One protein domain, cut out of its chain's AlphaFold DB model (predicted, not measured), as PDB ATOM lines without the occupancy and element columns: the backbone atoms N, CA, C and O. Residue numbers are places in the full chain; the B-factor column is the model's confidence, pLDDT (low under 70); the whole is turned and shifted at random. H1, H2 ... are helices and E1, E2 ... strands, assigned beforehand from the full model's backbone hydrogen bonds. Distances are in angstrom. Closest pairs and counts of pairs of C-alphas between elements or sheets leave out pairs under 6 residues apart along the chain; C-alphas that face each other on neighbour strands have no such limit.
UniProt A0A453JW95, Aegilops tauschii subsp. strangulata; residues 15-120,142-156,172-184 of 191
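What this domain is: This is residues 15 to 120, 142 to 156 and 172 to 184 of the 191 residues of a protein of Aegilops tauschii subsp. strangulata (UniProt A0A453JW95). The model falls into two separate parts: a larger one built along the long helix H2, and a small two-strand piece, E3 and E4, far from it. H1 folds back beside the first half of H2, H4 lies beside its second half, and the short parallel strands E1 and E2 pack on H4. The printed part has 134 residues, with H1, H2, E1, H3, H4, E2, H5, E3, E4 and H6 along the chain, six helices and four strands, mostly helix. One sheet is E1 and E2, parallel; the other is E3 and E4, antiparallel. The whole is extended, with a radius of gyration of the C-alphas of 23.5 A and spans of 71 by 49 by 29 A.

Where its parts are: H1 is residues 15 to 23, 12.4 A long, from C-alpha 15 at (203.422, 235.501, 227.580). H2 is residues 39 to 74, 51.6 A, ending at C-alpha 74 at (203.454, 201.028, 236.953). E1 is residues 80 to 82, H3 residues 86 to 89, H4 residues 91 to 103, 18.4 A, E2 residues 107 to 109 and H5 residues 113 to 116. E3 is residues 148 to 151, 9.9 A, E4 residues 174 to 177, 9.5 A, and H6 residues 181 to 184, ending at (251.727, 217.916, 221.848).

How they stand to each other: H1 and H2 form a helical hairpin; they touch, closest at the C-alphas of Val 18 and Ile 48, 6.9 A, at a shallow tilt of 16 degrees, opposite ways. H2 touches H4 with residues 57 to 65 alone, closest at the C-alphas of Gln 65 and Ile 100, 6.2 A, at a shallow tilt of 31 degrees, the same way. E1, H3, H4 and E2 make a strand-helix-strand unit, two parallel neighbour strands with helices between, its crossover right-handed. N 81 and O 107 are 2.8 A apart, within hydrogen-bond range. The closest C-alphas of H4 and E2 are those of Asn 98 and Leu 108, 5.6 A. H3 touches H5, closest at the C-alphas of Gly 86 and Cys 116, 5.8 A. Between E3 and E4, N 175 and O 150 are within hydrogen-bond range at 3.1 A. H6 touches no helix. Every O i to N i+4 pair is within range in H1 and H2, and 8 of 9 in H4; H3, H5 and H6 are too short for such a pair.

The domain as a whole: The C-alphas farthest apart, of Glu 40 and Asp 143, are 70.9 A apart. Residues 121 to 141 and 157 to 171 are not printed, with gaps of 25.2 A and 13.3 A between C-alphas. The link from H1 to H2 is long. The mean pLDDT of the printed part is 86.7; residues 144 to 150 and 172 to 184 are under 70.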
ATOM      1  N   LYS A  15     202.747 234.220 227.840       93.88
ATOM      2  CA  LYS A  15     203.422 235.501 227.580       93.88
ATOM      3  C   LYS A  15     202.445 236.587 227.125       93.88
ATOM      4  O   LYS A  15     202.524 237.721 227.590       93.88
ATOM      5  N   THR A  16     201.521 236.246 226.228       94.75
ATOM      6  CA  THR A  16     200.579 237.218 225.651       94.75
ATOM      7  C   THR A  16     199.639 237.823 226.701       94.75
ATOM      8  O   THR A  16     199.573 239.048 226.762       94.75
ATOM      9  N   PRO A  17     198.972 237.042 227.576       94.25
ATOM     10  CA  PRO A  17     198.161 237.599 228.659       94.25
ATOM     11  C   PRO A  17     198.947 238.495 229.618       94.25
ATOM     12  O   PRO A  17     198.429 239.524 230.037       94.25
ATOM     13  N   VAL A  18     200.199 238.142 229.939       94.56
ATOM     14  CA  VAL A  18     201.066 238.987 230.777       94.56
ATOM     15  C   VAL A  18     201.340 240.323 230.091       94.56
ATOM     16  O   VAL A  18     201.148 241.365 230.707       94.56
ATOM     17  N   ARG A  19     201.711 240.308 228.805       93.44
ATOM     18  CA  ARG A  19     201.915 241.535 228.021       93.44
ATOM     19  C   ARG A  19     200.659 242.416 228.013       93.44
ATOM     20  O   ARG A  19     200.742 243.588 228.354       93.44
ATOM     21  N   LEU A  20     199.492 241.842 227.711       94.00
ATOM     22  CA  LEU A  20     198.216 242.570 227.704       94.00
ATOM     23  C   LEU A  20     197.848 243.125 229.093       94.00
ATOM     24  O   LEU A  20     197.279 244.209 229.200       94.00
ATOM     25  N   ALA A  21     198.178 242.411 230.173       92.88
ATOM     26  CA  ALA A  21     197.953 242.873 231.544       92.88
ATOM     27  C   ALA A  21     198.843 244.066 231.935       92.88
ATOM     28  O   ALA A  21     198.414 244.878 232.758       92.88
ATOM     29  N   ILE A  22     200.046 244.155 231.357       92.19
ATOM     30  CA  ILE A  22     200.968 245.291 231.499       92.19
ATOM     31  C   ILE A  22     200.445 246.486 230.693       92.19
ATOM     32  O   ILE A  22     200.268 247.565 231.255       92.19
ATOM     33  N   GLU A  23     200.118 246.270 229.413       91.38
ATOM     34  CA  GLU A  23     199.606 247.305 228.497       91.38
ATOM     35  C   GLU A  23     198.297 247.923 229.009       91.38
ATOM     36  O   GLU A  23     198.182 249.138 229.111       91.38
ATOM     37  N   SER A  24     197.328 247.101 229.419       90.69
ATOM     38  CA  SER A  24     196.024 247.581 229.916       90.69
ATOM     39  C   SER A  24     196.095 248.420 231.196       90.69
ATOM     40  O   SER A  24     195.142 249.129 231.510       90.69
ATOM     41  N   ARG A  25     197.198 248.339 231.947       86.56
ATOM     42  CA  ARG A  25     197.418 249.104 233.183       86.56
ATOM     43  C   ARG A  25     198.342 250.301 232.984       86.56
ATOM     44  O   ARG A  25     198.679 250.945 233.969       86.56
ATOM     45  N   ASN A  26     198.742 250.584 231.741       84.00
ATOM     46  CA  ASN A  26     199.691 251.640 231.384       84.00
ATOM     47  C   ASN A  26     200.981 251.591 232.223       84.00
ATOM     48  O   ASN A  26     201.559 252.625 232.548       84.00
ATOM     49  N   LEU A  27     201.429 250.385 232.594       82.69
ATOM     50  CA  LEU A  27     202.668 250.225 233.345       82.69
ATOM     51  C   LEU A  27     203.840 250.592 232.437       82.69
ATOM     52  O   LEU A  27     204.026 249.977 231.387       82.69
ATOM     53  N   CYS A  28     204.637 251.570 232.861       73.56
ATOM     54  CA  CYS A  28     205.832 251.979 232.134       73.56
ATOM     55  C   CYS A  28     206.783 250.783 231.956       73.56
ATOM     56  O   CYS A  28     207.137 250.096 232.921       73.56
ATOM     57  N   THR A  29     207.172 250.504 230.715       73.31
ATOM     58  CA  THR A  29     208.113 249.428 230.372       73.31
ATOM     59  C   THR A  29     209.549 249.912 230.237       73.31
ATOM     60  O   THR A  29     210.419 249.091 229.960       73.31
ATOM     61  N   ASP A  30     209.791 251.212 230.406       77.62
ATOM     62  CA  ASP A  30     211.140 251.766 230.404       77.62
ATOM     63  C   ASP A  30     211.927 251.220 231.601       77.62
ATOM     64  O   ASP A  30     211.341 250.771 232.595       77.62
ATOM     65  N   ASP A  31     213.257 251.273 231.513       70.06
ATOM     66  CA  ASP A  31     214.188 250.812 232.547       70.06
ATOM     67  C   ASP A  31     214.186 251.744 233.777       70.06
ATOM     68  O   ASP A  31     215.208 252.287 234.195       70.06
ATOM     69  N   ILE A  32     213.014 251.953 234.375       72.88
ATOM     70  CA  ILE A  32     212.865 252.622 235.658       72.88
ATOM     71  C   ILE A  32     213.229 251.602 236.744       72.88
ATOM     72  O   ILE A  32     212.580 250.552 236.846       72.88
ATOM     73  N   PRO A  33     214.228 251.890 237.597       81.19
ATOM     74  CA  PRO A  33     214.521 251.048 238.746       81.19
ATOM     75  C   PRO A  33     213.264 250.851 239.603       81.19
ATOM     76  O   PRO A  33     212.572 251.816 239.924       81.19
ATOM     77  N   ILE A  34     212.981 249.616 240.037       80.38
ATOM     78  CA  ILE A  34     211.825 249.302 240.909       80.38
ATOM     79  C   ILE A  34     211.793 250.178 242.174       80.38
ATOM     80  O   ILE A  34     210.718 250.499 242.683       80.38
ATOM     81  N   SER A  35     212.964 250.589 242.668       83.81
ATOM     82  CA  SER A  35     213.110 251.498 243.809       83.81
ATOM     83  C   SER A  35     212.490 252.878 243.578       83.81
ATOM     84  O   SER A  35     212.081 253.522 244.537       83.81
ATOM     85  N   SER A  36     212.413 253.320 242.324       85.88
ATOM     86  CA  SER A  36     211.906 254.635 241.925       85.88
ATOM     87  C   SER A  36     210.437 254.607 241.487       85.88
ATOM     88  O   SER A  36     209.871 255.657 241.203       85.88
ATOM     89  N   ALA A  37     209.816 253.424 241.417       85.44
ATOM     90  CA  ALA A  37     208.401 253.277 241.077       85.44
ATOM     91  C   ALA A  37     207.487 253.714 242.238       85.44
ATOM     92  O   ALA A  37     207.892 253.702 243.404       85.44
ATOM     93  N   THR A  38     206.235 254.060 241.933       89.31
ATOM     94  CA  THR A  38     205.205 254.291 242.958       89.31
ATOM     95  C   THR A  38     204.857 252.984 243.676       89.31
ATOM     96  O   THR A  38     205.166 251.886 243.199       89.31
ATOM     97  N   GLU A  39     204.224 253.079 244.846       90.50
ATOM     98  CA  GLU A  39     203.792 251.883 245.577       90.50
ATOM     99  C   GLU A  39     202.716 251.117 244.799       90.50
ATOM    100  O   GLU A  39     202.770 249.889 244.692       90.50
ATOM    101  N   GLU A  40     201.793 251.839 244.164       89.62
ATOM    102  CA  GLU A  40     200.757 251.269 243.311       89.62
ATOM    103  C   GLU A  40     201.364 250.497 242.130       89.62
ATOM    104  O   GLU A  40     200.968 249.356 241.867       89.62
ATOM    105  N   ASP A  41     202.376 251.060 241.461       88.75
ATOM    106  CA  ASP A  41     203.069 250.397 240.351       88.75
ATOM    107  C   ASP A  41     203.807 249.138 240.812       88.75
ATOM    108  O   ASP A  41     203.738 248.094 240.148       88.75
ATOM    109  N   ARG A  42     204.500 249.202 241.958       90.25
ATOM    110  CA  ARG A  42     205.160 248.030 242.556       90.25
ATOM    111  C   ARG A  42     204.153 246.922 242.841       90.25
ATOM    112  O   ARG A  42     204.391 245.773 242.459       90.25
ATOM    113  N   GLN A  43     203.015 247.261 243.443       92.44
ATOM    114  CA  GLN A  43     201.968 246.297 243.768       92.44
ATOM    115  C   GLN A  43     201.348 245.680 242.509       92.44
ATOM    116  O   GLN A  43     201.123 244.467 242.457       92.44
ATOM    117  N   LEU A  44     201.106 246.472 241.462       91.75
ATOM    118  CA  LEU A  44     200.594 245.974 240.183       91.75
ATOM    119  C   LEU A  44     201.575 244.994 239.521       91.75
ATOM    120  O   LEU A  44     201.161 243.912 239.095       91.75
ATOM    121  N   ARG A  45     202.872 245.323 239.487       91.81
ATOM    122  CA  ARG A  45     203.926 244.426 238.973       91.81
ATOM    123  C   ARG A  45     203.999 243.129 239.778       91.81
ATOM    124  O   ARG A  45     204.031 242.048 239.185       91.81
ATOM    125  N   ALA A  46     203.961 243.224 241.107       94.06
ATOM    126  CA  ALA A  46     203.949 242.066 241.996       94.06
ATOM    127  C   ALA A  46     202.724 241.172 241.746       94.06
ATOM    128  O   ALA A  46     202.865 239.956 241.624       94.06
ATOM    129  N   ASN A  47     201.539 241.764 241.574       95.81
ATOM    130  CA  ASN A  47     200.306 241.031 241.285       95.81
ATOM    131  C   ASN A  47     200.371 240.295 239.938       95.81
ATOM    132  O   ASN A  47     199.934 239.143 239.845       95.81
ATOM    133  N   ILE A  48     200.936 240.921 238.900       95.19
ATOM    134  CA  ILE A  48     201.130 240.284 237.588       95.19
ATOM    135  C   ILE A  48     202.122 239.120 237.703       95.19
ATOM    136  O   ILE A  48     201.823 238.018 237.235       95.19
ATOM    137  N   ALA A  49     203.262 239.325 238.371       95.25
ATOM    138  CA  ALA A  49     204.275 238.289 238.575       95.25
ATOM    139  C   ALA A  49     203.728 237.097 239.380       95.25
ATOM    140  O   ALA A  49     203.900 235.943 238.978       95.25
ATOM    141  N   ALA A  50     203.003 237.366 240.469       96.94
ATOM    142  CA  ALA A  50     202.357 236.346 241.288       96.94
ATOM    143  C   ALA A  50     201.287 235.576 240.498       96.94
ATOM    144  O   ALA A  50     201.220 234.349 240.576       96.94
ATOM    145  N   SER A  51     200.485 236.271 239.685       96.75
ATOM    146  CA  SER A  51     199.469 235.643 238.832       96.75
ATOM    147  C   SER A  51     200.098 234.738 237.773       96.75
ATOM    148  O   SER A  51     199.653 233.605 237.587       96.75
ATOM    149  N   PHE A  52     201.171 235.194 237.120       96.62
ATOM    150  CA  PHE A  52     201.934 234.380 236.175       96.62
ATOM    151  C   PHE A  52     202.508 233.131 236.850       96.62
ATOM    152  O   PHE A  52     202.267 232.017 236.376       96.62
ATOM    153  N   GLN A  53     203.212 233.301 237.976       97.31
ATOM    154  CA  GLN A  53     203.805 232.191 238.721       97.31
ATOM    155  C   GLN A  53     202.729 231.185 239.139       97.31
ATOM    156  O   GLN A  53     202.897 229.986 238.930       97.31
ATOM    157  N   ARG A  54     201.590 231.659 239.656       97.25
ATOM    158  CA  ARG A  54     200.464 230.805 240.040       97.25
ATOM    159  C   ARG A  54     199.975 229.957 238.870       97.25
ATOM    160  O   ARG A  54     199.836 228.752 239.036       97.25
ATOM    161  N   ILE A  55     199.719 230.551 237.705       96.75
ATOM    162  CA  ILE A  55     199.198 229.810 236.545       96.75
ATOM    163  C   ILE A  55     200.236 228.827 235.988       96.75
ATOM    164  O   ILE A  55     199.889 227.683 235.690       96.75
ATOM    165  N   ALA A  56     201.503 229.235 235.885       96.75
ATOM    166  CA  ALA A  56     202.574 228.358 235.418       96.75
ATOM    167  C   ALA A  56     202.752 227.139 236.340       96.75
ATOM    168  O   ALA A  56     202.889 226.010 235.860       96.75
ATOM    169  N   VAL A  57     202.692 227.350 237.657       97.31
ATOM    170  CA  VAL A  57     202.814 226.271 238.644       97.31
ATOM    171  C   VAL A  57     201.557 225.409 238.706       97.31
ATOM    172  O   VAL A  57     201.693 224.199 238.778       97.31
ATOM    173  N   LEU A  58     200.352 225.964 238.559       96.19
ATOM    174  CA  LEU A  58     199.129 225.152 238.464       96.19
ATOM    175  C   LEU A  58     199.178 224.174 237.281       96.19
ATOM    176  O   LEU A  58     198.766 223.022 237.406       96.19
ATOM    177  N   HIS A  59     199.701 224.621 236.135       95.19
ATOM    178  CA  HIS A  59     199.917 223.742 234.984       95.19
ATOM    179  C   HIS A  59     200.976 222.668 235.276       95.19
ATOM    180  O   HIS A  59     200.796 221.507 234.909       95.19
ATOM    181  N   LEU A  60     202.055 223.038 235.973       96.44
ATOM    182  CA  LEU A  60     203.080 222.097 236.428       96.44
ATOM    183  C   LEU A  60     202.491 221.026 237.361       96.44
ATOM    184  O   LEU A  60     202.699 219.837 237.138       96.44
ATOM    185  N   GLU A  61     201.704 221.443 238.352       96.50
ATOM    186  CA  GLU A  61     201.043 220.573 239.325       96.50
ATOM    187  C   GLU A  61     200.116 219.551 238.656       96.50
ATOM    188  O   GLU A  61     200.208 218.363 238.960       96.50
ATOM    189  N   ASP A  62     199.267 219.978 237.713       95.12
ATOM    190  CA  ASP A  62     198.333 219.081 237.007       95.12
ATOM    191  C   ASP A  62     199.074 217.965 236.251       95.12
ATOM    192  O   ASP A  62     198.663 216.800 236.260       95.12
ATOM    193  N   ARG A  63     200.200 218.302 235.613       95.56
ATOM    194  CA  ARG A  63     201.024 217.337 234.872       95.56
ATOM    195  C   ARG A  63     201.816 216.426 235.807       95.56
ATOM    196  O   ARG A  63     201.828 215.217 235.587       95.56
ATOM    197  N   CYS A  64     202.407 216.969 236.869       96.75
ATOM    198  CA  CYS A  64     203.138 216.184 237.864       96.75
ATOM    199  C   CYS A  64     202.224 215.219 238.627       96.75
ATOM    200  O   CYS A  64     202.589 214.057 238.781       96.75
ATOM    201  N   GLN A  65     201.029 215.647 239.044       96.56
ATOM    202  CA  GLN A  65     200.059 214.772 239.714       96.56
ATOM    203  C   GLN A  65     199.699 213.577 238.821       96.56
ATOM    204  O   GLN A  65     199.742 212.434 239.270       96.56
ATOM    205  N   ARG A  66     199.421 213.819 237.534       95.75
ATOM    206  CA  ARG A  66     199.134 212.748 236.568       95.75
ATOM    207  C   ARG A  66     200.320 211.801 236.380       95.75
ATOM    208  O   ARG A  66     200.132 210.588 236.369       95.75
ATOM    209  N   ALA A  67     201.530 212.345 236.257       95.94
ATOM    210  CA  ALA A  67     202.745 211.548 236.117       95.94
ATOM    211  C   ALA A  67     202.999 210.670 237.353       95.94
ATOM    212  O   ALA A  67     203.321 209.494 237.201       95.94
ATOM    213  N   VAL A  68     202.795 211.206 238.560       97.38
ATOM    214  CA  VAL A  68     202.899 210.459 239.824       97.38
ATOM    215  C   VAL A  68     201.880 209.322 239.875       97.38
ATOM    216  O   VAL A  68     202.249 208.186 240.161       97.38
ATOM    217  N   GLU A  69     200.618 209.587 239.532       95.75
ATOM    218  CA  GLU A  69     199.576 208.552 239.479       95.75
ATOM    219  C   GLU A  69     199.920 207.433 238.488       95.75
ATOM    220  O   GLU A  69     199.673 206.259 238.761       95.75
ATOM    221  N   TRP A  70     200.489 207.774 237.330       95.56
ATOM    222  CA  TRP A  70     200.936 206.789 236.344       95.56
ATOM    223  C   TRP A  70     202.135 205.986 236.843       95.56
ATOM    224  O   TRP A  70     202.130 204.759 236.748       95.56
ATOM    225  N   ALA A  71     203.132 206.658 237.415       95.50
ATOM    226  CA  ALA A  71     204.325 206.025 237.959       95.50
ATOM    227  C   ALA A  71     203.979 205.036 239.079       95.50
ATOM    228  O   ALA A  71     204.470 203.912 239.064       95.50
ATOM    229  N   LEU A  72     203.077 205.406 239.992       96.69
ATOM    230  CA  LEU A  72     202.624 204.533 241.076       96.69
ATOM    231  C   LEU A  72     201.820 203.329 240.578       96.69
ATOM    232  O   LEU A  72     201.934 202.252 241.151       96.69
ATOM    233  N   LYS A  73     201.048 203.471 239.491       96.44
ATOM    234  CA  LYS A  73     200.376 202.326 238.852       96.44
ATOM    235  C   LYS A  73     201.372 201.349 238.228       96.44
ATOM    236  O   LYS A  73     201.178 200.145 238.342       96.44
ATOM    237  N   MET A  74     202.417 201.859 237.577       94.69
ATOM    238  CA  MET A  74     203.454 201.028 236.953       94.69
ATOM    239  C   MET A  74     204.392 200.401 237.989       94.69
ATOM    240  O   MET A  74     204.813 199.258 237.839       94.69
ATOM    241  N   ARG A  75     204.719 201.142 239.050       95.81
ATOM    242  CA  ARG A  75     205.636 200.719 240.107       95.81
ATOM    243  C   ARG A  75     205.146 201.235 241.467       95.81
ATOM    244  O   ARG A  75     205.613 202.277 241.935       95.81
ATOM    245  N   PRO A  76     204.279 200.471 242.159       95.25
ATOM    246  CA  PRO A  76     203.742 200.855 243.469       95.25
ATOM    247  C   PRO A  76     204.803 201.026 244.567       95.25
ATOM    248  O   PRO A  76     204.531 201.613 245.607       95.25
ATOM    249  N   SER A  77     206.020 200.515 244.353       96.50
ATOM    250  CA  SER A  77     207.122 200.590 245.314       96.50
ATOM    251  C   SER A  77     207.881 201.926 245.306       96.50
ATOM    252  O   SER A  77     208.862 202.053 246.041       96.50
ATOM    253  N   ILE A  78     207.537 202.879 244.429       96.88
ATOM    254  CA  ILE A  78     208.181 204.201 244.394       96.88
ATOM    255  C   ILE A  78     207.888 204.931 245.707       96.88
ATOM    256  O   ILE A  78     206.751 204.970 246.159       96.88
ATOM    257  N   LYS A  79     208.928 205.521 246.304       97.44
ATOM    258  CA  LYS A  79     208.827 206.261 247.574       97.44
ATOM    259  C   LYS A  79     209.187 207.736 247.462       97.44
ATOM    260  O   LYS A  79     208.805 208.517 248.320       97.44
ATOM    261  N   ASN A  80     209.923 208.113 246.420       97.75
ATOM    262  CA  ASN A  80     210.499 209.444 246.290       97.75
ATOM    263  C   ASN A  80     209.980 210.134 245.030       97.75
ATOM    264  O   ASN A  80     209.938 209.524 243.961       97.75
ATOM    265  N   PHE A  81     209.647 211.414 245.155       97.75
ATOM    266  CA  PHE A  81     209.402 212.321 244.043       97.75
ATOM    267  C   PHE A  81     210.539 213.344 244.000       97.75
ATOM    268  O   PHE A  81     210.674 214.171 244.898       97.75
ATOM    269  N   VAL A  82     211.397 213.262 242.982       96.12
ATOM    270  CA  VAL A  82     212.588 214.116 242.880       96.12
ATOM    271  C   VAL A  82     212.302 215.332 242.000       96.12
ATOM    272  O   VAL A  82     211.758 215.187 240.906       96.12
ATOM    273  N   VAL A  83     212.702 216.524 242.451       94.56
ATOM    274  CA  VAL A  83     212.612 217.777 241.684       94.56
ATOM    275  C   VAL A  83     213.967 218.488 241.685       94.56
ATOM    276  O   VAL A  83     214.437 218.965 242.723       94.56
ATOM    277  N   SER A  84     214.575 218.581 240.504       93.12
ATOM    278  CA  SER A  84     215.849 219.258 240.227       93.12
ATOM    279  C   SER A  84     215.696 220.268 239.077       93.12
ATOM    280  O   SER A  84     214.616 220.400 238.496       93.12
ATOM    281  N   GLY A  85     216.754 221.023 238.773       90.56
ATOM    282  CA  GLY A  85     216.733 222.121 237.798       90.56
ATOM    283  C   GLY A  85     216.710 223.503 238.458       90.56
ATOM    284  O   GLY A  85     216.317 223.653 239.612       90.56
ATOM    285  N   GLY A  86     217.087 224.555 237.725       88.19
ATOM    286  CA  GLY A  86     217.154 225.919 238.281       88.19
ATOM    287  C   GLY A  86     215.826 226.418 238.871       88.19
ATOM    288  O   GLY A  86     215.796 226.996 239.958       88.19
ATOM    289  N   VAL A  87     214.704 226.115 238.206       91.38
ATOM    290  CA  VAL A  87     213.351 226.479 238.673       91.38
ATOM    291  C   VAL A  87     212.959 225.723 239.948       91.38
ATOM    292  O   VAL A  87     212.147 226.225 240.726       91.38
ATOM    293  N   ALA A  88     213.570 224.565 240.221       89.12
ATOM    294  CA  ALA A  88     213.326 223.814 241.447       89.12
ATOM    295  C   ALA A  88     213.755 224.582 242.701       89.12
ATOM    296  O   ALA A  88     213.251 224.276 243.770       89.12
ATOM    297  N   SER A  89     214.632 225.587 242.599       87.81
ATOM    298  CA  SER A  89     215.018 226.446 243.731       87.81
ATOM    299  C   SER A  89     213.905 227.405 244.172       87.81
ATOM    300  O   SER A  89     213.990 228.004 245.242       87.81
ATOM    301  N   ASN A  90     212.843 227.561 243.375       93.12
ATOM    302  CA  ASN A  90     211.708 228.404 243.720       93.12
ATOM    303  C   ASN A  90     210.873 227.769 244.851       93.12
ATOM    304  O   ASN A  90     210.310 226.684 244.700       93.12
ATOM    305  N   GLN A  91     210.754 228.467 245.985       93.56
ATOM    306  CA  GLN A  91     210.057 227.950 247.168       93.56
ATOM    307  C   GLN A  91     208.564 227.696 246.928       93.56
ATOM    308  O   GLN A  91     208.021 226.718 247.448       93.56
ATOM    309  N   TYR A  92     207.902 228.527 246.119       96.56
ATOM    310  CA  TYR A  92     206.501 228.316 245.762       96.56
ATOM    311  C   TYR A  92     206.346 227.022 244.951       96.56
ATOM    312  O   TYR A  92     205.530 226.179 245.313       96.56
ATOM    313  N   VAL A  93     207.197 226.788 243.945       96.38
ATOM    314  CA  VAL A  93     207.236 225.518 243.191       96.38
ATOM    315  C   VAL A  93     207.439 224.326 244.128       96.38
ATOM    316  O   VAL A  93     206.633 223.397 244.101       96.38
ATOM    317  N   ARG A  94     208.463 224.362 244.995       95.12
ATOM    318  CA  ARG A  94     208.748 223.274 245.951       95.12
ATOM    319  C   ARG A  94     207.555 222.974 246.846       95.12
ATOM    320  O   ARG A  94     207.170 221.819 246.972       95.12
ATOM    321  N   THR A  95     206.943 224.007 247.417       96.81
ATOM    322  CA  THR A  95     205.785 223.867 248.312       96.81
ATOM    323  C   THR A  95     204.612 223.205 247.592       96.81
ATOM    324  O   THR A  95     203.998 222.275 248.109       96.81
ATOM    325  N   ARG A  96     204.306 223.649 246.369       97.88
ATOM    326  CA  ARG A  96     203.202 223.102 245.572       97.88
ATOM    327  C   ARG A  96     203.442 221.643 245.167       97.88
ATOM    328  O   ARG A  96     202.538 220.825 245.306       97.88
ATOM    329  N   LEU A  97     204.658 221.295 244.749       97.75
ATOM    330  CA  LEU A  97     205.016 219.912 244.414       97.75
ATOM    331  C   LEU A  97     205.130 219.004 245.648       97.75
ATOM    332  O   LEU A  97     204.844 217.813 245.544       97.75
ATOM    333  N   ASN A  98     205.472 219.548 246.818       97.81
ATOM    334  CA  ASN A  98     205.481 218.788 248.067       97.81
ATOM    335  C   ASN A  98     204.072 218.320 248.450       97.81
ATOM    336  O   ASN A  98     203.902 217.161 248.803       97.81
ATOM    337  N   HIS A  99     203.048 219.163 248.271       98.06
ATOM    338  CA  HIS A  99     201.659 218.738 248.490       98.06
ATOM    339  C   HIS A  99     201.257 217.555 247.594       98.06
ATOM    340  O   HIS A  99     200.489 216.693 248.017       98.06
ATOM    341  N   ILE A 100     201.769 217.496 246.358       98.06
ATOM    342  CA  ILE A 100     201.572 216.335 245.477       98.06
ATOM    343  C   ILE A 100     202.275 215.114 246.069       98.06
ATOM    344  O   ILE A 100     201.666 214.050 246.140       98.06
ATOM    345  N   ALA A 101     203.527 215.248 246.511       97.94
ATOM    346  CA  ALA A 101     204.259 214.143 247.123       97.94
ATOM    347  C   ALA A 101     203.507 213.582 248.346       97.94
ATOM    348  O   ALA A 101     203.143 212.406 248.353       97.94
ATOM    349  N   GLU A 102     203.160 214.444 249.305       98.00
ATOM    350  CA  GLU A 102     202.457 214.088 250.546       98.00
ATOM    351  C   GLU A 102     201.114 213.406 250.277       98.00
ATOM    352  O   GLU A 102     200.831 212.344 250.833       98.00
ATOM    353  N   LYS A 103     200.307 213.962 249.364       97.81
ATOM    354  CA  LYS A 103     199.003 213.395 248.990       97.81
ATOM    355  C   LYS A 103     199.114 211.964 248.456       97.81
ATOM    356  O   LYS A 103     198.176 211.185 248.611       97.81
ATOM    357  N   ASN A 104     200.225 211.630 247.806       97.38
ATOM    358  CA  ASN A 104     200.450 210.320 247.202       97.38
ATOM    359  C   ASN A 104     201.388 209.432 248.048       97.38
ATOM    360  O   ASN A 104     201.841 208.401 247.557       97.38
ATOM    361  N   GLY A 105     201.686 209.810 249.299       97.25
ATOM    362  CA  GLY A 105     202.549 209.030 250.196       97.25
ATOM    363  C   GLY A 105     204.018 208.974 249.762       97.25
ATOM    364  O   GLY A 105     204.724 208.025 250.098       97.25
ATOM    365  N   LEU A 106     204.472 209.965 248.993       98.44
ATOM    366  CA  LEU A 106     205.844 210.097 248.514       98.44
ATOM    367  C   LEU A 106     206.607 211.143 249.329       98.44
ATOM    368  O   LEU A 106     206.039 212.121 249.812       98.44
ATOM    369  N   GLN A 107     207.923 210.984 249.400       98.12
ATOM    370  CA  GLN A 107     208.835 211.999 249.910       98.12
ATOM    371  C   GLN A 107     209.316 212.893 248.762       98.12
ATOM    372  O   GLN A 107     209.891 212.398 247.789       98.12
ATOM    373  N   LEU A 108     209.122 214.210 248.876       97.25
ATOM    374  CA  LEU A 108     209.745 215.153 247.950       97.25
ATOM    375  C   LEU A 108     211.246 215.254 248.251       97.25
ATOM    376  O   LEU A 108     211.648 215.555 249.375       97.25
ATOM    377  N   VAL A 109     212.077 215.051 247.234       95.94
ATOM    378  CA  VAL A 109     213.532 215.215 247.319       95.94
ATOM    379  C   VAL A 109     213.953 216.306 246.344       95.94
ATOM    380  O   VAL A 109     213.659 216.234 245.153       95.94
ATOM    381  N   SER A 110     214.661 217.323 246.831       92.56
ATOM    382  CA  SER A 110     215.255 218.354 245.976       92.56
ATOM    383  C   SER A 110     216.739 218.489 246.306       92.56
ATOM    384  O   SER A 110     217.066 218.696 247.478       92.56
ATOM    385  N   PRO A 111     217.643 218.364 245.317       90.50
ATOM    386  CA  PRO A 111     219.065 218.557 245.557       90.50
ATOM    387  C   PRO A 111     219.386 219.990 246.026       90.50
ATOM    388  O   PRO A 111     218.589 220.919 245.829       90.50
ATOM    389  N   PRO A 112     220.575 220.209 246.615       89.19
ATOM    390  CA  PRO A 112     221.106 221.547 246.840       89.19
ATOM    391  C   PRO A 112     221.092 222.383 245.547       89.19
ATOM    392  O   PRO A 112     221.348 221.831 244.471       89.19
ATOM    393  N   PRO A 113     220.847 223.707 245.613       86.38
ATOM    394  CA  PRO A 113     220.796 224.562 244.423       86.38
ATOM    395  C   PRO A 113     222.046 224.480 243.536       86.38
ATOM    396  O   PRO A 113     221.916 224.465 242.315       86.38
ATOM    397  N   SER A 114     223.235 224.343 244.135       89.00
ATOM    398  CA  SER A 114     224.512 224.194 243.419       89.00
ATOM    399  C   SER A 114     224.601 222.935 242.553       89.00
ATOM    400  O   SER A 114     225.383 222.903 241.610       89.00
ATOM    401  N   LEU A 115     223.798 221.910 242.856       90.38
ATOM    402  CA  LEU A 115     223.719 220.665 242.091       90.38
ATOM    403  C   LEU A 115     222.512 220.626 241.142       90.38
ATOM    404  O   LEU A 115     222.379 219.684 240.368       90.38
ATOM    405  N   CYS A 116     221.615 221.615 241.205       87.62
ATOM    406  CA  CYS A 116     220.407 221.663 240.377       87.62
ATOM    407  C   CYS A 116     220.625 222.328 239.012       87.62
ATOM    408  O   CYS A 116     219.788 222.158 238.130       87.62
ATOM    409  N   THR A 117     221.684 223.118 238.844       86.44
ATOM    410  CA  THR A 117     222.070 223.728 237.560       86.44
ATOM    411  C   THR A 117     223.064 222.846 236.820       86.44
ATOM    412  O   THR A 117     223.789 222.092 237.466       86.44
ATOM    413  N   ASP A 118     223.150 222.980 235.497       89.44
ATOM    414  CA  ASP A 118     224.074 222.186 234.683       89.44
ATOM    415  C   ASP A 118     225.523 222.331 235.178       89.44
ATOM    416  O   ASP A 118     226.054 223.437 235.281       89.44
ATOM    417  N   ASN A 119     226.150 221.207 235.532       90.44
ATOM    418  CA  ASN A 119     227.497 221.166 236.102       90.44
ATOM    419  C   ASN A 119     228.249 219.884 235.696       90.44
ATOM    420  O   ASN A 119     227.648 218.916 235.242       90.44
ATOM    421  N   GLY A 120     229.574 219.854 235.866       93.81
ATOM    422  CA  GLY A 120     230.383 218.668 235.540       93.81
ATOM    423  C   GLY A 120     230.199 217.490 236.508       93.81
ATOM    424  O   GLY A 120     230.434 216.345 236.132       93.81
ATOM    425  N   ALA A 142     246.104 202.835 223.234       73.75
ATOM    426  CA  ALA A 142     247.028 203.904 223.637       73.75
ATOM    427  C   ALA A 142     247.825 204.520 222.465       73.75
ATOM    428  O   ALA A 142     248.450 205.565 222.629       73.75
ATOM    429  N   ASP A 143     247.830 203.854 221.313       74.38
ATOM    430  CA  ASP A 143     248.485 204.233 220.065       74.38
ATOM    431  C   ASP A 143     247.519 204.823 219.019       74.38
ATOM    432  O   ASP A 143     247.940 205.108 217.894       74.38
ATOM    433  N   GLU A 144     246.242 205.042 219.363       64.38
ATOM    434  CA  GLU A 144     245.333 205.773 218.478       64.38
ATOM    435  C   GLU A 144     245.796 207.230 218.298       64.38
ATOM    436  O   GLU A 144     246.198 207.887 219.261       64.38
ATOM    437  N   PRO A 145     245.744 207.773 217.066       60.69
ATOM    438  CA  PRO A 145     246.047 209.177 216.837       60.69
ATOM    439  C   PRO A 145     245.088 210.066 217.640       60.69
ATOM    440  O   PRO A 145     243.887 209.808 217.667       60.69
ATOM    441  N   ASP A 146     245.606 211.160 218.210       58.19
ATOM    442  CA  ASP A 146     244.868 212.118 219.056       58.19
ATOM    443  C   ASP A 146     243.589 212.711 218.409       58.19
ATOM    444  O   ASP A 146     242.797 213.367 219.084       58.19
ATOM    445  N   ASP A 147     243.361 212.483 217.112       58.09
ATOM    446  CA  ASP A 147     242.133 212.812 216.384       58.09
ATOM    447  C   ASP A 147     241.008 211.801 216.704       58.09
ATOM    448  O   ASP A 147     240.515 211.073 215.833       58.09
ATOM    449  N   MET A 148     240.549 211.783 217.955       61.50
ATOM    450  CA  MET A 148     239.380 210.989 218.336       61.50
ATOM    451  C   MET A 148     238.100 211.572 217.728       61.50
ATOM    452  O   MET A 148     237.822 212.775 217.821       61.50
ATOM    453  N   GLN A 149     237.298 210.704 217.107       62.84
ATOM    454  CA  GLN A 149     235.976 211.053 216.593       62.84
ATOM    455  C   GLN A 149     234.899 210.632 217.584       62.84
ATOM    456  O   GLN A 149     234.623 209.447 217.745       62.84
ATOM    457  N   TYR A 150     234.232 211.614 218.186       68.44
ATOM    458  CA  TYR A 150     233.043 211.359 218.995       68.44
ATOM    459  C   TYR A 150     231.773 211.534 218.168       68.44
ATOM    460  O   TYR A 150     231.628 212.509 217.419       68.44
ATOM    461  N   ASP A 151     230.830 210.607 218.342       70.69
ATOM    462  CA  ASP A 151     229.463 210.760 217.854       70.69
ATOM    463  C   ASP A 151     228.701 211.731 218.767       70.69
ATOM    464  O   ASP A 151     228.262 211.380 219.865       70.69
ATOM    465  N   LEU A 152     228.531 212.971 218.308       77.69
ATOM    466  CA  LEU A 152     227.701 213.943 219.009       77.69
ATOM    467  C   LEU A 152     226.256 213.813 218.543       77.69
ATOM    468  O   LEU A 152     225.940 214.028 217.370       77.69
ATOM    469  N   ARG A 153     225.350 213.566 219.493       77.81
ATOM    470  CA  ARG A 153     223.902 213.514 219.250       77.81
ATOM    471  C   ARG A 153     223.203 214.736 219.837       77.81
ATOM    472  O   ARG A 153     222.868 214.733 221.019       77.81
ATOM    473  N   PRO A 154     222.882 215.764 219.024       81.75
ATOM    474  CA  PRO A 154     222.151 216.940 219.502       81.75
ATOM    475  C   PRO A 154     220.749 216.618 220.030       81.75
ATOM    476  O   PRO A 154     220.174 217.392 220.787       81.75
ATOM    477  N   ARG A 155     220.166 215.501 219.579       82.50
ATOM    478  CA  ARG A 155     218.876 214.985 220.041       82.50
ATOM    479  C   ARG A 155     219.079 213.550 220.490       82.50
ATOM    480  O   ARG A 155     218.991 212.633 219.679       82.50
ATOM    481  N   TRP A 156     219.392 213.385 221.768       79.56
ATOM    482  CA  TRP A 156     219.568 212.077 222.380       79.56
ATOM    483  C   TRP A 156     218.299 211.709 223.165       79.56
ATOM    484  O   TRP A 156     218.019 212.341 224.186       79.56
ATOM    485  N   LEU A 172     225.427 211.033 211.901       49.06
ATOM    486  CA  LEU A 172     226.042 211.634 210.715       49.06
ATOM    487  C   LEU A 172     226.996 212.793 211.059       49.06
ATOM    488  O   LEU A 172     227.440 213.497 210.154       49.06
ATOM    489  N   LYS A 173     227.277 213.051 212.345       49.50
ATOM    490  CA  LYS A 173     228.139 214.159 212.782       49.50
ATOM    491  C   LYS A 173     229.213 213.668 213.747       49.50
ATOM    492  O   LYS A 173     228.943 213.463 214.925       49.50
ATOM    493  N   THR A 174     230.430 213.540 213.237       53.34
ATOM    494  CA  THR A 174     231.625 213.310 214.044       53.34
ATOM    495  C   THR A 174     232.283 214.646 214.376       53.34
ATOM    496  O   THR A 174     232.444 215.508 213.509       53.34
ATOM    497  N   ALA A 175     232.627 214.852 215.645       52.97
ATOM    498  CA  ALA A 175     233.498 215.949 216.054       52.97
ATOM    499  C   ALA A 175     234.917 215.406 216.212       52.97
ATOM    500  O   ALA A 175     235.108 214.427 216.931       52.97
ATOM    501  N   ARG A 176     235.894 216.033 215.546       52.34
ATOM    502  CA  ARG A 176     237.315 215.797 215.827       52.34
ATOM    503  C   ARG A 176     237.726 216.701 216.974       52.34
ATOM    504  O   ARG A 176     237.587 217.921 216.870       52.34
ATOM    505  N   ILE A 177     238.213 216.108 218.054       57.91
ATOM    506  CA  ILE A 177     238.899 216.853 219.104       57.91
ATOM    507  C   ILE A 177     240.381 216.722 218.789       57.91
ATOM    508  O   ILE A 177     240.920 215.633 218.883       57.91
ATOM    509  N   HIS A 178     241.013 217.813 218.359       56.62
ATOM    510  CA  HIS A 178     242.459 217.824 218.165       56.62
ATOM    511  C   HIS A 178     243.171 217.870 219.524       56.62
ATOM    512  O   HIS A 178     242.642 218.480 220.465       56.62
ATOM    513  N   PRO A 179     244.377 217.291 219.633       56.78
ATOM    514  CA  PRO A 179     245.169 217.391 220.846       56.78
ATOM    515  C   PRO A 179     245.433 218.852 221.201       56.78
ATOM    516  O   PRO A 179     245.633 219.714 220.341       56.78
ATOM    517  N   SER A 180     245.435 219.145 222.500       60.75
ATOM    518  CA  SER A 180     245.814 220.474 222.971       60.75
ATOM    519  C   SER A 180     247.287 220.744 222.643       60.75
ATOM    520  O   SER A 180     248.126 219.850 222.737       60.75
ATOM    521  N   LEU A 181     247.639 221.997 222.344       64.25
ATOM    522  CA  LEU A 181     249.038 222.398 222.127       64.25
ATOM    523  C   LEU A 181     249.948 221.973 223.306       64.25
ATOM    524  O   LEU A 181     251.124 221.656 223.131       64.25
ATOM    525  N   THR A 182     249.385 221.929 224.516       65.12
ATOM    526  CA  THR A 182     250.051 221.480 225.743       65.12
ATOM    527  C   THR A 182     250.358 219.980 225.743       65.12
ATOM    528  O   THR A 182     251.446 219.600 226.169       65.12
ATOM    529  N   SER A 183     249.466 219.121 225.234       64.00
ATOM    530  CA  SER A 183     249.747 217.677 225.147       64.00
ATOM    531  C   SER A 183     250.792 217.374 224.075       64.00
ATOM    532  O   SER A 183     251.705 216.594 224.331       64.00
ATOM    533  N   MET A 184     250.740 218.065 222.928       69.00
ATOM    534  CA  MET A 184     251.727 217.916 221.848       69.00
ATOM    535  C   MET A 184     253.139 218.343 222.271       69.00
ATOM    536  O   MET A 184     254.136 217.761 221.847       69.00
TER     537      MET A 184